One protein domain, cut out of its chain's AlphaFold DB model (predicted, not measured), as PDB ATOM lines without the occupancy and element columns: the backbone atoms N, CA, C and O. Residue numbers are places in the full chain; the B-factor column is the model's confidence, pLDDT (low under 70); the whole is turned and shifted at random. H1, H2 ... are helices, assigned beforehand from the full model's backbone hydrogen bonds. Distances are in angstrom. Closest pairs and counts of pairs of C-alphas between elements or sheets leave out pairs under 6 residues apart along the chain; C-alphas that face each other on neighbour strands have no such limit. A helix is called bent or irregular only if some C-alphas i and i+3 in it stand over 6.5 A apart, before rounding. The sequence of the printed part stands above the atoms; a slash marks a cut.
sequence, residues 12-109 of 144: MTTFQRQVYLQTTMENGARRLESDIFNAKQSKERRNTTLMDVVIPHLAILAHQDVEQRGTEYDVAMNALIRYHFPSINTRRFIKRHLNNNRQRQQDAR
ATOM      1  N   MET A  12      42.298  14.002   2.828       53.41
ATOM      2  CA  MET A  12      41.758  12.686   2.495       53.41
ATOM      3  C   MET A  12      41.664  12.465   0.979       53.41
ATOM      4  O   MET A  12      41.309  13.368   0.224       53.41
ATOM      5  N   THR A  13      41.903  11.230   0.533       65.31
ATOM      6  CA  THR A  13      41.614  10.816  -0.854       65.31
ATOM      7  C   THR A  13      40.109  10.883  -1.149       65.31
ATOM      8  O   THR A  13      39.293  10.819  -0.230       65.31
ATOM      9  N   THR A  14      39.704  10.940  -2.422       60.47
ATOM     10  CA  THR A  14      38.280  10.992  -2.821       60.47
ATOM     11  C   THR A  14      37.445   9.872  -2.189       60.47
ATOM     12  O   THR A  14      36.352  10.126  -1.689       60.47
ATOM     13  N   PHE A  15      37.983   8.649  -2.136       61.12
ATOM     14  CA  PHE A  15      37.332   7.511  -1.486       61.12
ATOM     15  C   PHE A  15      37.188   7.714   0.031       61.12
ATOM     16  O   PHE A  15      36.109   7.525   0.586       61.12
ATOM     17  N   GLN A  16      38.243   8.167   0.712       57.91
ATOM     18  CA  GLN A  16      38.199   8.448   2.152       57.91
ATOM     19  C   GLN A  16      37.239   9.596   2.490       57.91
ATOM     20  O   GLN A  16      36.523   9.511   3.485       57.91
ATOM     21  N   ARG A  17      37.160  10.629   1.641       59.97
ATOM     22  CA  ARG A  17      36.183  11.720   1.766       59.97
ATOM     23  C   ARG A  17      34.752  11.195   1.645       59.97
ATOM     24  O   ARG A  17      33.918  11.535   2.478       59.97
ATOM     25  N   GLN A  18      34.466  10.332   0.667       61.72
ATOM     26  CA  GLN A  18      33.145   9.703   0.519       61.72
ATOM     27  C   GLN A  18      32.768   8.874   1.751       61.72
ATOM     28  O   GLN A  18      31.679   9.050   2.296       61.72
ATOM     29  N   VAL A  19      33.689   8.039   2.243       67.44
ATOM     30  CA  VAL A  19      33.485   7.243   3.463       67.44
ATOM     31  C   VAL A  19      33.252   8.146   4.679       67.44
ATOM     32  O   VAL A  19      32.352   7.883   5.477       67.44
ATOM     33  N   TYR A  20      34.014   9.233   4.819       68.62
ATOM     34  CA  TYR A  20      33.856  10.200   5.906       68.62
ATOM     35  C   TYR A  20      32.495  10.907   5.862       68.62
ATOM     36  O   TYR A  20      31.807  10.974   6.884       68.62
ATOM     37  N   LEU A  21      32.080  11.398   4.691       65.88
ATOM     38  CA  LEU A  21      30.787  12.062   4.498       65.88
ATOM     39  C   LEU A  21      29.631  11.107   4.793       65.88
ATOM     40  O   LEU A  21      28.718  11.460   5.538       65.88
ATOM     41  N   GLN A  22      29.700   9.878   4.280       70.38
ATOM     42  CA  GLN A  22      28.698   8.854   4.551       70.38
ATOM     43  C   GLN A  22      28.624   8.535   6.049       70.38
ATOM     44  O   GLN A  22      27.546   8.569   6.638       70.38
ATOM     45  N   THR A  23      29.768   8.312   6.697       72.44
ATOM     46  CA  THR A  23      29.830   8.005   8.135       72.44
ATOM     47  C   THR A  23      29.281   9.158   8.981       72.44
ATOM     48  O   THR A  23      28.548   8.942   9.948       72.44
ATOM     49  N   THR A  24      29.602  10.400   8.616       72.44
ATOM     50  CA  THR A  24      29.132  11.605   9.313       72.44
ATOM     51  C   THR A  24      27.627  11.783   9.148       72.44
ATOM     52  O   THR A  24      26.927  12.055  10.125       72.44
ATOM     53  N   MET A  25      27.115  11.551   7.940       80.06
ATOM     54  CA  MET A  25      25.692  11.585   7.622       80.06
ATOM     55  C   MET A  25      24.920  10.510   8.392       80.06
ATOM     56  O   MET A  25      23.948  10.832   9.070       80.06
ATOM     57  N   GLU A  26      25.383   9.259   8.384       78.50
ATOM     58  CA  GLU A  26      24.746   8.150   9.103       78.50
ATOM     59  C   GLU A  26      24.747   8.362  10.623       78.50
ATOM     60  O   GLU A  26      23.768   8.050  11.309       78.50
ATOM     61  N   ASN A  27      25.833   8.907  11.174       77.00
ATOM     62  CA  ASN A  27      25.911   9.256  12.590       77.00
ATOM     63  C   ASN A  27      24.999  10.442  12.931       77.00
ATOM     64  O   ASN A  27      24.316  10.414  13.956       77.00
ATOM     65  N   GLY A  28      24.950  11.462  12.070       73.56
ATOM     66  CA  GLY A  28      24.031  12.592  12.191       73.56
ATOM     67  C   GLY A  28      22.570  12.153  12.118       73.56
ATOM     68  O   GLY A  28      21.757  12.593  12.926       73.56
ATOM     69  N   ALA A  29      22.248  11.216  11.225       79.31
ATOM     70  CA  ALA A  29      20.916  10.651  11.087       79.31
ATOM     71  C   ALA A  29      20.489   9.884  12.342       79.31
ATOM     72  O   ALA A  29      19.422  10.155  12.894       79.31
ATOM     73  N   ARG A  30      21.358   9.006  12.861       80.12
ATOM     74  CA  ARG A  30      21.118   8.277  14.117       80.12
ATOM     75  C   ARG A  30      20.939   9.214  15.314       80.12
ATOM     76  O   ARG A  30      20.027   9.014  16.114       80.12
ATOM     77  N   ARG A  31      21.771  10.258  15.426       76.25
ATOM     78  CA  ARG A  31      21.635  11.293  16.467       76.25
ATOM     79  C   ARG A  31      20.314  12.045  16.339       76.25
ATOM     80  O   ARG A  31      19.607  12.180  17.329       76.25
ATOM     81  N   LEU A  32      19.939  12.449  15.126       75.44
ATOM     82  CA  LEU A  32      18.676  13.137  14.870       75.44
ATOM     83  C   LEU A  32      17.464  12.270  15.245       75.44
ATOM     84  O   LEU A  32      16.529  12.772  15.866       75.44
ATOM     85  N   GLU A  33      17.472  10.974  14.914       76.06
ATOM     86  CA  GLU A  33      16.408  10.050  15.326       76.06
ATOM     87  C   GLU A  33      16.338   9.889  16.851       76.06
ATOM     88  O   GLU A  33      15.245   9.946  17.421       76.06
ATOM     89  N   SER A  34      17.490   9.763  17.517       74.56
ATOM     90  CA  SER A  34      17.571   9.678  18.979       74.56
ATOM     91  C   SER A  34      17.070  10.952  19.666       74.56
ATOM     92  O   SER A  34      16.280  10.879  20.606       74.56
ATOM     93  N   ASP A  35      17.454  12.126  19.171       68.75
ATOM     94  CA  ASP A  35      17.069  13.411  19.756       68.75
ATOM     95  C   ASP A  35      15.585  13.735  19.519       68.75
ATOM     96  O   ASP A  35      14.926  14.345  20.362       68.75
ATOM     97  N   ILE A  36      15.017  13.330  18.378       69.81
ATOM     98  CA  ILE A  36      13.571  13.449  18.127       69.81
ATOM     99  C   ILE A  36      12.781  12.542  19.078       69.81
ATOM    100  O   ILE A  36      11.719  12.953  19.549       69.81
ATOM    101  N   PHE A  37      13.297  11.347  19.378       63.78
ATOM    102  CA  PHE A  37      12.701  10.419  20.339       63.78
ATOM    103  C   PHE A  37      12.830  10.919  21.791       63.78
ATOM    104  O   PHE A  37      11.872  10.866  22.563       63.78
ATOM    105  N   ASN A  38      13.983  11.481  22.158       62.22
ATOM    106  CA  ASN A  38      14.261  12.001  23.494       62.22
ATOM    107  C   ASN A  38      13.670  13.407  23.689       62.22
ATOM    108  O   ASN A  38      14.353  14.423  23.578       62.22
ATOM    109  N   ALA A  39      12.389  13.470  24.065       55.19
ATOM    110  CA  ALA A  39      11.603  14.701  24.227       55.19
ATOM    111  C   ALA A  39      12.190  15.786  25.170       55.19
ATOM    112  O   ALA A  39      11.693  16.912  25.169       55.19
ATOM    113  N   LYS A  40      13.225  15.476  25.969       54.84
ATOM    114  CA  LYS A  40      13.831  16.377  26.970       54.84
ATOM    115  C   LYS A  40      15.146  17.059  26.547       54.84
ATOM    116  O   LYS A  40      15.545  17.994  27.236       54.84
ATOM    117  N   GLN A  41      15.819  16.653  25.461       53.56
ATOM    118  CA  GLN A  41      17.049  17.326  24.993       53.56
ATOM    119  C   GLN A  41      16.773  18.322  23.853       53.56
ATOM    120  O   GLN A  41      15.851  18.150  23.057       53.56
ATOM    121  N   SER A  42      17.511  19.440  23.868       58.47
ATOM    122  CA  SER A  42      17.048  20.732  23.350       58.47
ATOM    123  C   SER A  42      16.667  20.714  21.866       58.47
ATOM    124  O   SER A  42      17.364  20.189  20.999       58.47
ATOM    125  N   LYS A  43      15.548  21.384  21.561       63.81
ATOM    126  CA  LYS A  43      15.102  21.730  20.200       63.81
ATOM    127  C   LYS A  43      16.242  22.289  19.333       63.81
ATOM    128  O   LYS A  43      16.243  22.074  18.128       63.81
ATOM    129  N   GLU A  44      17.187  22.970  19.967       62.78
ATOM    130  CA  GLU A  44      18.388  23.534  19.366       62.78
ATOM    131  C   GLU A  44      19.326  22.455  18.813       62.78
ATOM    132  O   GLU A  44      19.589  22.479  17.619       62.78
ATOM    133  N   ARG A  45      19.698  21.425  19.591       65.69
ATOM    134  CA  ARG A  45      20.568  20.327  19.111       65.69
ATOM    135  C   ARG A  45      19.989  19.576  17.910       65.69
ATOM    136  O   ARG A  45      20.721  19.242  16.976       65.69
ATOM    137  N   ARG A  46      18.666  19.371  17.899       69.69
ATOM    138  CA  ARG A  46      17.948  18.780  16.755       69.69
ATOM    139  C   ARG A  46      18.049  19.645  15.509       69.69
ATOM    140  O   ARG A  46      18.286  19.127  14.425       69.69
ATOM    141  N   ASN A  47      17.856  20.953  15.665       72.31
ATOM    142  CA  ASN A  47      17.929  21.893  14.554       72.31
ATOM    143  C   ASN A  47      19.361  22.026  14.027       72.31
ATOM    144  O   ASN A  47      19.539  21.992  12.817       72.31
ATOM    145  N   THR A  48      20.362  22.104  14.905       73.75
ATOM    146  CA  THR A  48      21.785  22.148  14.534       73.75
ATOM    147  C   THR A  48      22.182  20.900  13.749       73.75
ATOM    148  O   THR A  48      22.661  21.001  12.628       73.75
ATOM    149  N   THR A  49      21.879  19.702  14.262       73.12
ATOM    150  CA  THR A  49      22.191  18.442  13.557       73.12
ATOM    151  C   THR A  49      21.473  18.349  12.207       73.12
ATOM    152  O   THR A  49      22.038  17.872  11.221       73.12
ATOM    153  N   LEU A  50      20.227  18.827  12.138       78.25
ATOM    154  CA  LEU A  50      19.470  18.853  10.895       78.25
ATOM    155  C   LEU A  50      20.088  19.805   9.856       78.25
ATOM    156  O   LEU A  50      20.212  19.426   8.693       78.25
ATOM    157  N   MET A  51      20.443  21.023  10.264       75.38
ATOM    158  CA  MET A  51      20.880  22.093   9.363       75.38
ATOM    159  C   MET A  51      22.343  21.986   8.956       75.38
ATOM    160  O   MET A  51      22.658  22.253   7.802       75.38
ATOM    161  N   ASP A  52      23.212  21.567   9.869       72.06
ATOM    162  CA  ASP A  52      24.658  21.601   9.641       72.06
ATOM    163  C   ASP A  52      25.172  20.282   9.062       72.06
ATOM    164  O   ASP A  52      26.209  20.243   8.404       72.06
ATOM    165  N   VAL A  53      24.438  19.187   9.289       74.44
ATOM    166  CA  VAL A  53      24.859  17.847   8.872       74.44
ATOM    167  C   VAL A  53      23.869  17.259   7.877       74.44
ATOM    168  O   VAL A  53      24.219  17.028   6.725       74.44
ATOM    169  N   VAL A  54      22.617  17.034   8.274       78.44
ATOM    170  CA  VAL A  54      21.695  16.203   7.481       78.44
ATOM    171  C   VAL A  54      21.261  16.863   6.166       78.44
ATOM    172  O   VAL A  54      21.383  16.242   5.111       78.44
ATOM    173  N   ILE A  55      20.754  18.099   6.199       81.06
ATOM    174  CA  ILE A  55      20.225  18.776   5.001       81.06
ATOM    175  C   ILE A  55      21.312  19.017   3.941       81.06
ATOM    176  O   ILE A  55      21.061  18.674   2.785       81.06
ATOM    177  N   PRO A  56      22.509  19.541   4.278       75.62
ATOM    178  CA  PRO A  56      23.562  19.760   3.290       75.62
ATOM    179  C   PRO A  56      23.992  18.467   2.591       75.62
ATOM    180  O   PRO A  56      24.126  18.445   1.371       75.62
ATOM    181  N   HIS A  57      24.134  17.368   3.339       74.94
ATOM    182  CA  HIS A  57      24.521  16.079   2.759       74.94
ATOM    183  C   HIS A  57      23.428  15.515   1.847       74.94
ATOM    184  O   HIS A  57      23.726  15.040   0.753       74.94
ATOM    185  N   LEU A  58      22.158  15.608   2.253       79.38
ATOM    186  CA  LEU A  58      21.040  15.198   1.402       79.38
ATOM    187  C   LEU A  58      20.957  16.032   0.118       79.38
ATOM    188  O   LEU A  58      20.650  15.480  -0.932       79.38
ATOM    189  N   ALA A  59      21.239  17.334   0.187       77.00
ATOM    190  CA  ALA A  59      21.246  18.206  -0.983       77.00
ATOM    191  C   ALA A  59      22.356  17.822  -1.969       77.00
ATOM    192  O   ALA A  59      22.088  17.709  -3.160       77.00
ATOM    193  N   ILE A  60      23.570  17.551  -1.477       76.75
ATOM    194  CA  ILE A  60      24.692  17.092  -2.312       76.75
ATOM    195  C   ILE A  60      24.329  15.788  -3.030       76.75
ATOM    196  O   ILE A  60      24.488  15.694  -4.244       76.75
ATOM    197  N   LEU A  61      23.800  14.804  -2.301       77.31
ATOM    198  CA  LEU A  61      23.403  13.520  -2.886       77.31
ATOM    199  C   LEU A  61      22.249  13.682  -3.885       77.31
ATOM    200  O   LEU A  61      22.267  13.068  -4.947       77.31
ATOM    201  N   ALA A  62      21.272  14.540  -3.587       77.38
ATOM    202  CA  ALA A  62      20.169  14.818  -4.501       77.38
ATOM    203  C   ALA A  62      20.654  15.498  -5.789       77.38
ATOM    204  O   ALA A  62      20.188  15.145  -6.867       77.38
ATOM    205  N   HIS A  63      21.605  16.434  -5.703       76.75
ATOM    206  CA  HIS A  63      22.222  17.046  -6.882       76.75
ATOM    207  C   HIS A  63      23.009  16.031  -7.713       76.75
ATOM    208  O   HIS A  63      22.863  16.019  -8.931       76.75
ATOM    209  N   GLN A  64      23.761  15.131  -7.075       74.56
ATOM    210  CA  GLN A  64      24.451  14.049  -7.781       74.56
ATOM    211  C   GLN A  64      23.470  13.132  -8.520       74.56
ATOM    212  O   GLN A  64      23.712  12.788  -9.673       74.56
ATOM    213  N   ASP A  65      22.345  12.774  -7.896       73.69
ATOM    214  CA  ASP A  65      21.304  11.976  -8.550       73.69
ATOM    215  C   ASP A  65      20.670  12.725  -9.734       73.69
ATOM    216  O   ASP A  65      20.462  12.135 -10.795       73.69
ATOM    217  N   VAL A  66      20.413  14.031  -9.604       75.19
ATOM    218  CA  VAL A  66      19.918  14.874 -10.709       75.19
ATOM    219  C   VAL A  66      20.916  14.893 -11.869       75.19
ATOM    220  O   VAL A  66      20.527  14.668 -13.012       75.19
ATOM    221  N   GLU A  67      22.198  15.122 -11.591       72.62
ATOM    222  CA  GLU A  67      23.251  15.207 -12.609       72.62
ATOM    223  C   GLU A  67      23.508  13.863 -13.302       72.62
ATOM    224  O   GLU A  67      23.676  13.813 -14.518       72.62
ATOM    225  N   GLN A  68      23.524  12.763 -12.547       75.88
ATOM    226  CA  GLN A  68      23.869  11.441 -13.074       75.88
ATOM    227  C   GLN A  68      22.683  10.718 -13.713       75.88
ATOM    228  O   GLN A  68      22.871   9.915 -14.625       75.88
ATOM    229  N   ARG A  69      21.467  10.946 -13.206       77.25
ATOM    230  CA  ARG A  69      20.271  10.174 -13.581       77.25
ATOM    231  C   ARG A  69      19.184  11.023 -14.230       77.25
ATOM    232  O   ARG A  69      18.185  10.463 -14.671       77.25
ATOM    233  N   GLY A  70      19.340  12.349 -14.273       78.62
ATOM    234  CA  GLY A  70      18.329  13.265 -14.805       78.62
ATOM    235  C   GLY A  70      17.037  13.295 -13.984       78.62
ATOM    236  O   GLY A  70      15.997  13.710 -14.488       78.62
ATOM    237  N   THR A  71      17.063  12.812 -12.739       78.19
ATOM    238  CA  THR A  71      15.881  12.793 -11.870       78.19
ATOM    239  C   THR A  71      15.564  14.186 -11.353       78.19
ATOM    240  O   THR A  71      16.472  14.945 -11.038       78.19
ATOM    241  N   GLU A  72      14.285  14.509 -11.173       83.00
ATOM    242  CA  GLU A  72      13.894  15.753 -10.511       83.00
ATOM    243  C   GLU A  72      14.421  15.806  -9.068       83.00
ATOM    244  O   GLU A  72      14.322  14.833  -8.313       83.00
ATOM    245  N   TYR A  73      14.934  16.970  -8.660       77.31
ATOM    246  CA  TYR A  73      15.547  17.171  -7.342       77.31
ATOM    247  C   TYR A  73      14.606  16.808  -6.185       77.31
ATOM    248  O   TYR A  73      15.008  16.127  -5.242       77.31
ATOM    249  N   ASP A  74      13.329  17.197  -6.274       81.19
ATOM    250  CA  ASP A  74      12.334  16.900  -5.238       81.19
ATOM    251  C   ASP A  74      12.051  15.389  -5.135       81.19
ATOM    252  O   ASP A  74      11.792  14.872  -4.042       81.19
ATOM    253  N   VAL A  75      12.143  14.649  -6.244       81.88
ATOM    254  CA  VAL A  75      11.987  13.187  -6.268       81.88
ATOM    255  C   VAL A  75      13.214  12.512  -5.650       81.88
ATOM    256  O   VAL A  75      13.050  11.683  -4.749       81.88
ATOM    257  N   ALA A  76      14.421  12.915  -6.058       79.62
ATOM    258  CA  ALA A  76      15.684  12.407  -5.518       79.62
ATOM    259  C   ALA A  76      15.787  12.650  -4.002       79.62
ATOM    260  O   ALA A  76      15.976  11.721  -3.215       79.62
ATOM    261  N   MET A  77      15.522  13.881  -3.561       86.06
ATOM    262  CA  MET A  77      15.502  14.265  -2.150       86.06
ATOM    263  C   MET A  77      14.511  13.420  -1.336       86.06
ATOM    264  O   MET A  77      14.830  12.918  -0.256       86.06
ATOM    265  N   ASN A  78      13.290  13.216  -1.843       86.94
ATOM    266  CA  ASN A  78      12.289  12.399  -1.156       86.94
ATOM    267  C   ASN A  78      12.686  10.919  -1.061       86.94
ATOM    268  O   ASN A  78      12.368  10.278  -0.052       86.94
ATOM    269  N   ALA A  79      13.349  10.379  -2.086       87.12
ATOM    270  CA  ALA A  79      13.872   9.018  -2.079       87.12
ATOM    271  C   ALA A  79      14.986   8.862  -1.033       87.12
ATOM    272  O   ALA A  79      14.896   7.976  -0.182       87.12
ATOM    273  N   LEU A  80      15.949   9.787  -1.005       86.44
ATOM    274  CA  LEU A  80      17.046   9.806  -0.033       86.44
ATOM    275  C   LEU A  80      16.538   9.926   1.409       86.44
ATOM    276  O   LEU A  80      16.946   9.162   2.284       86.44
ATOM    277  N   ILE A  81      15.566  10.810   1.664       87.12
ATOM    278  CA  ILE A  81      14.931  10.932   2.987       87.12
ATOM    279  C   ILE A  81      14.266   9.613   3.405       87.12
ATOM    280  O   ILE A  81      14.318   9.236   4.574       87.12
ATOM    281  N   ARG A  82      13.602   8.907   2.482       87.75
ATOM    282  CA  ARG A  82      12.970   7.614   2.795       87.75
ATOM    283  C   ARG A  82      13.989   6.517   3.066       87.75
ATOM    284  O   ARG A  82      13.707   5.676   3.912       87.75
ATOM    285  N   TYR A  83      15.104   6.535   2.348       86.25
ATOM    286  CA  TYR A  83      16.156   5.536   2.451       86.25
ATOM    287  C   TYR A  83      16.934   5.658   3.767       86.25
ATOM    288  O   TYR A  83      17.086   4.674   4.481       86.25
ATOM    289  N   HIS A  84      17.356   6.872   4.133       81.38
ATOM    290  CA  HIS A  84      18.228   7.086   5.293       81.38
ATOM    291  C   HIS A  84      17.494   7.246   6.632       81.38
ATOM    292  O   HIS A  84      18.107   7.075   7.682       81.38
ATOM    293  N   PHE A  85      16.197   7.572   6.619       83.75
ATOM    294  CA  PHE A  85      15.428   7.850   7.836       83.75
ATOM    295  C   PHE A  85      14.198   6.938   7.923       83.75
ATOM    296  O   PHE A  85      13.132   7.284   7.396       83.75
ATOM    297  N   PRO A  86      14.292   5.769   8.584       77.56
ATOM    298  CA  PRO A  86      13.165   4.844   8.703       77.56
ATOM    299  C   PRO A  86      11.986   5.455   9.483       77.56
ATOM    300  O   PRO A  86      10.815   5.217   9.150       77.56
ATOM    301  N   SER A  87      12.258   6.305  10.478       81.25
ATOM    302  CA  SER A  87      11.218   6.905  11.318       81.25
ATOM    303  C   SER A  87      10.308   7.869  10.545       81.25
ATOM    304  O   SER A  87      10.741   8.855   9.943       81.25
ATOM    305  N   ILE A  88       8.990   7.635  10.596       82.00
ATOM    306  CA  ILE A  88       7.980   8.531   9.996       82.00
ATOM    307  C   ILE A  88       8.058   9.938  10.608       82.00
ATOM    308  O   ILE A  88       7.916  10.930   9.890       82.00
ATOM    309  N   ASN A  89       8.309  10.036  11.915       77.81
ATOM    310  CA  ASN A  89       8.372  11.315  12.621       77.81
ATOM    311  C   ASN A  89       9.582  12.138  12.172       77.81
ATOM    312  O   ASN A  89       9.433  13.322  11.872       77.81
ATOM    313  N   THR A  90      10.742  11.496  12.027       77.50
ATOM    314  CA  THR A  90      11.963  12.134  11.520       77.50
ATOM    315  C   THR A  90      11.782  12.601  10.080       77.50
ATOM    316  O   THR A  90      12.054  13.760   9.769       77.50
ATOM    317  N   ARG A  91      11.190  11.768   9.213       85.06
ATOM    318  CA  ARG A  91      10.871  12.158   7.829       85.06
ATOM    319  C   ARG A  91       9.929  13.360   7.762       85.06
ATOM    320  O   ARG A  91      10.168  14.282   6.985       85.06
ATOM    321  N   ARG A  92       8.865  13.381   8.573       85.00
ATOM    322  CA  ARG A  92       7.933  14.523   8.645       85.00
ATOM    323  C   ARG A  92       8.620  15.787   9.155       85.00
ATOM    324  O   ARG A  92       8.343  16.865   8.640       85.00
ATOM    325  N   PHE A  93       9.506  15.655  10.138       82.75
ATOM    326  CA  PHE A  93      10.269  16.770  10.688       82.75
ATOM    327  C   PHE A  93      11.193  17.399   9.639       82.75
ATOM    328  O   PHE A  93      11.095  18.602   9.400       82.75
ATOM    329  N   ILE A  94      11.999  16.583   8.952       81.50
ATOM    330  CA  ILE A  94      12.898  17.029   7.876       81.50
ATOM    331  C   ILE A  94      12.098  17.735   6.775       81.50
ATOM    332  O   ILE A  94      12.398  18.872   6.422       81.50
ATOM    333  N   LYS A  95      11.021  17.109   6.283       86.06
ATOM    334  CA  LYS A  95      10.182  17.684   5.217       86.06
ATOM    335  C   LYS A  95       9.531  19.004   5.616       86.06
ATOM    336  O   LYS A  95       9.523  19.944   4.830       86.06
ATOM    337  N   ARG A  96       9.006  19.098   6.841       83.81
ATOM    338  CA  ARG A  96       8.451  20.355   7.363       83.81
ATOM    339  C   ARG A  96       9.519  21.447   7.390       83.81
ATOM    340  O   ARG A  96       9.220  22.588   7.062       83.81
ATOM    341  N   HIS A  97      10.747  21.100   7.765       82.06
ATOM    342  CA  HIS A  97      11.848  22.053   7.800       82.06
ATOM    343  C   HIS A  97      12.241  22.540   6.399       82.06
ATOM    344  O   HIS A  97      12.359  23.745   6.187       82.06
ATOM    345  N   LEU A  98      12.357  21.625   5.432       81.25
ATOM    346  CA  LEU A  98      12.631  21.960   4.032       81.25
ATOM    347  C   LEU A  98      11.546  22.877   3.445       81.25
ATOM    348  O   LEU A  98      11.871  23.905   2.856       81.25
ATOM    349  N   ASN A  99      10.268  22.568   3.685       80.19
ATOM    350  CA  ASN A  99       9.155  23.402   3.225       80.19
ATOM    351  C   ASN A  99       9.166  24.793   3.870       80.19
ATOM    352  O   ASN A  99       8.975  25.788   3.177       80.19
ATOM    353  N   ASN A 100       9.432  24.884   5.176       74.75
ATOM    354  CA  ASN A 100       9.516  26.171   5.868       74.75
ATOM    355  C   ASN A 100      10.677  27.031   5.351       74.75
ATOM    356  O   ASN A 100      10.527  28.244   5.227       74.75
ATOM    357  N   ASN A 101      11.828  26.426   5.041       70.62
ATOM    358  CA  ASN A 101      12.958  27.150   4.459       70.62
ATOM    359  C   ASN A 101      12.657  27.608   3.028       70.62
ATOM    360  O   ASN A 101      12.968  28.748   2.692       70.62
ATOM    361  N   ARG A 102      11.984  26.778   2.218       69.50
ATOM    362  CA  ARG A 102      11.512  27.163   0.878       69.50
ATOM    363  C   ARG A 102      10.536  28.339   0.943       69.50
ATOM    364  O   ARG A 102      10.709  29.300   0.203       69.50
ATOM    365  N   GLN A 103       9.575  28.300   1.867       60.81
ATOM    366  CA  GLN A 103       8.620  29.390   2.068       60.81
ATOM    367  C   GLN A 103       9.329  30.684   2.483       60.81
ATOM    368  O   GLN A 103       9.109  31.722   1.878       60.81
ATOM    369  N   ARG A 104      10.265  30.623   3.439       59.44
ATOM    370  CA  ARG A 104      11.050  31.801   3.850       59.44
ATOM    371  C   ARG A 104      11.877  32.396   2.713       59.44
ATOM    372  O   ARG A 104      12.019  33.608   2.653       59.44
ATOM    373  N   GLN A 105      12.430  31.567   1.831       59.19
ATOM    374  CA  GLN A 105      13.158  32.040   0.649       59.19
ATOM    375  C   GLN A 105      12.224  32.693  -0.379       59.19
ATOM    376  O   GLN A 105      12.617  33.657  -1.028       59.19
ATOM    377  N   GLN A 106      10.993  32.195  -0.511       58.66
ATOM    378  CA  GLN A 106       9.965  32.795  -1.361       58.66
ATOM    379  C   GLN A 106       9.449  34.120  -0.786       58.66
ATOM    380  O   GLN A 106       9.319  35.082  -1.532       58.66
ATOM    381  N   ASP A 107       9.228  34.194   0.526       54.59
ATOM    382  CA  ASP A 107       8.754  35.399   1.219       54.59
ATOM    383  C   ASP A 107       9.847  36.478   1.327       54.59
ATOM    384  O   ASP A 107       9.553  37.669   1.378       54.59
ATOM    385  N   ALA A 108      11.123  36.076   1.342       49.91
ATOM    386  CA  ALA A 108      12.271  36.980   1.284       49.91
ATOM    387  C   ALA A 108      12.579  37.476  -0.141       49.91
ATOM    388  O   ALA A 108      13.504  38.272  -0.320       49.91
ATOM    389  N   ARG A 109      11.831  37.023  -1.159       45.09
ATOM    390  CA  ARG A 109      11.931  37.555  -2.520       45.09
ATOM    391  C   ARG A 109      11.346  38.974  -2.507       45.09
ATOM    392  O   ARG A 109      10.155  39.114  -2.233       45.09
TER     393      ARG A 109
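This is residues 12 to 109 of the 144 residues of an uncharacterized protein of Absidia glauca (UniProt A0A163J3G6). Bent H2 folds back beside H1 as a hairpin, with H3 packed on its second arm. H4 makes a corner with H1, and residues 99 to 109, of which 99 to 107 belong to H4, stick out. The printed part has 98 residues with four named helices, all helix and compact: radius of gyration of the C-alphas 14.2 A, spans 40 by 36 by 24 A.

Start at H2, residues 43 to 69, assigned as one helix by its hydrogen bonds but bent: C-alphas 52 and 55 are 7.0 A apart. H1, residues 14 to 37, touches arm H2a with residues 28 to 36 alone, closest C-alphas Leu 32 and Arg 46, 6.0 A. H3, residues 73 to 84, touches arm H2b, closest C-alphas Ala 62 and Ala 76, 5.2 A. H4, residues 88 to 107, touches H1 with residues 89 to 90 alone, about perpendicular at 77 degrees. Every O i to N i+4 pair inside H1, H2a, H2b, H3 and H4 is within hydrogen-bond range.

Find C-alpha 14 at (38.280, 10.992, -2.821), where H1 begins; H4 ends at C-alpha 107, (8.754, 35.399, 1.219).

The printed part has no cut; 30 residues are under pLDDT 70.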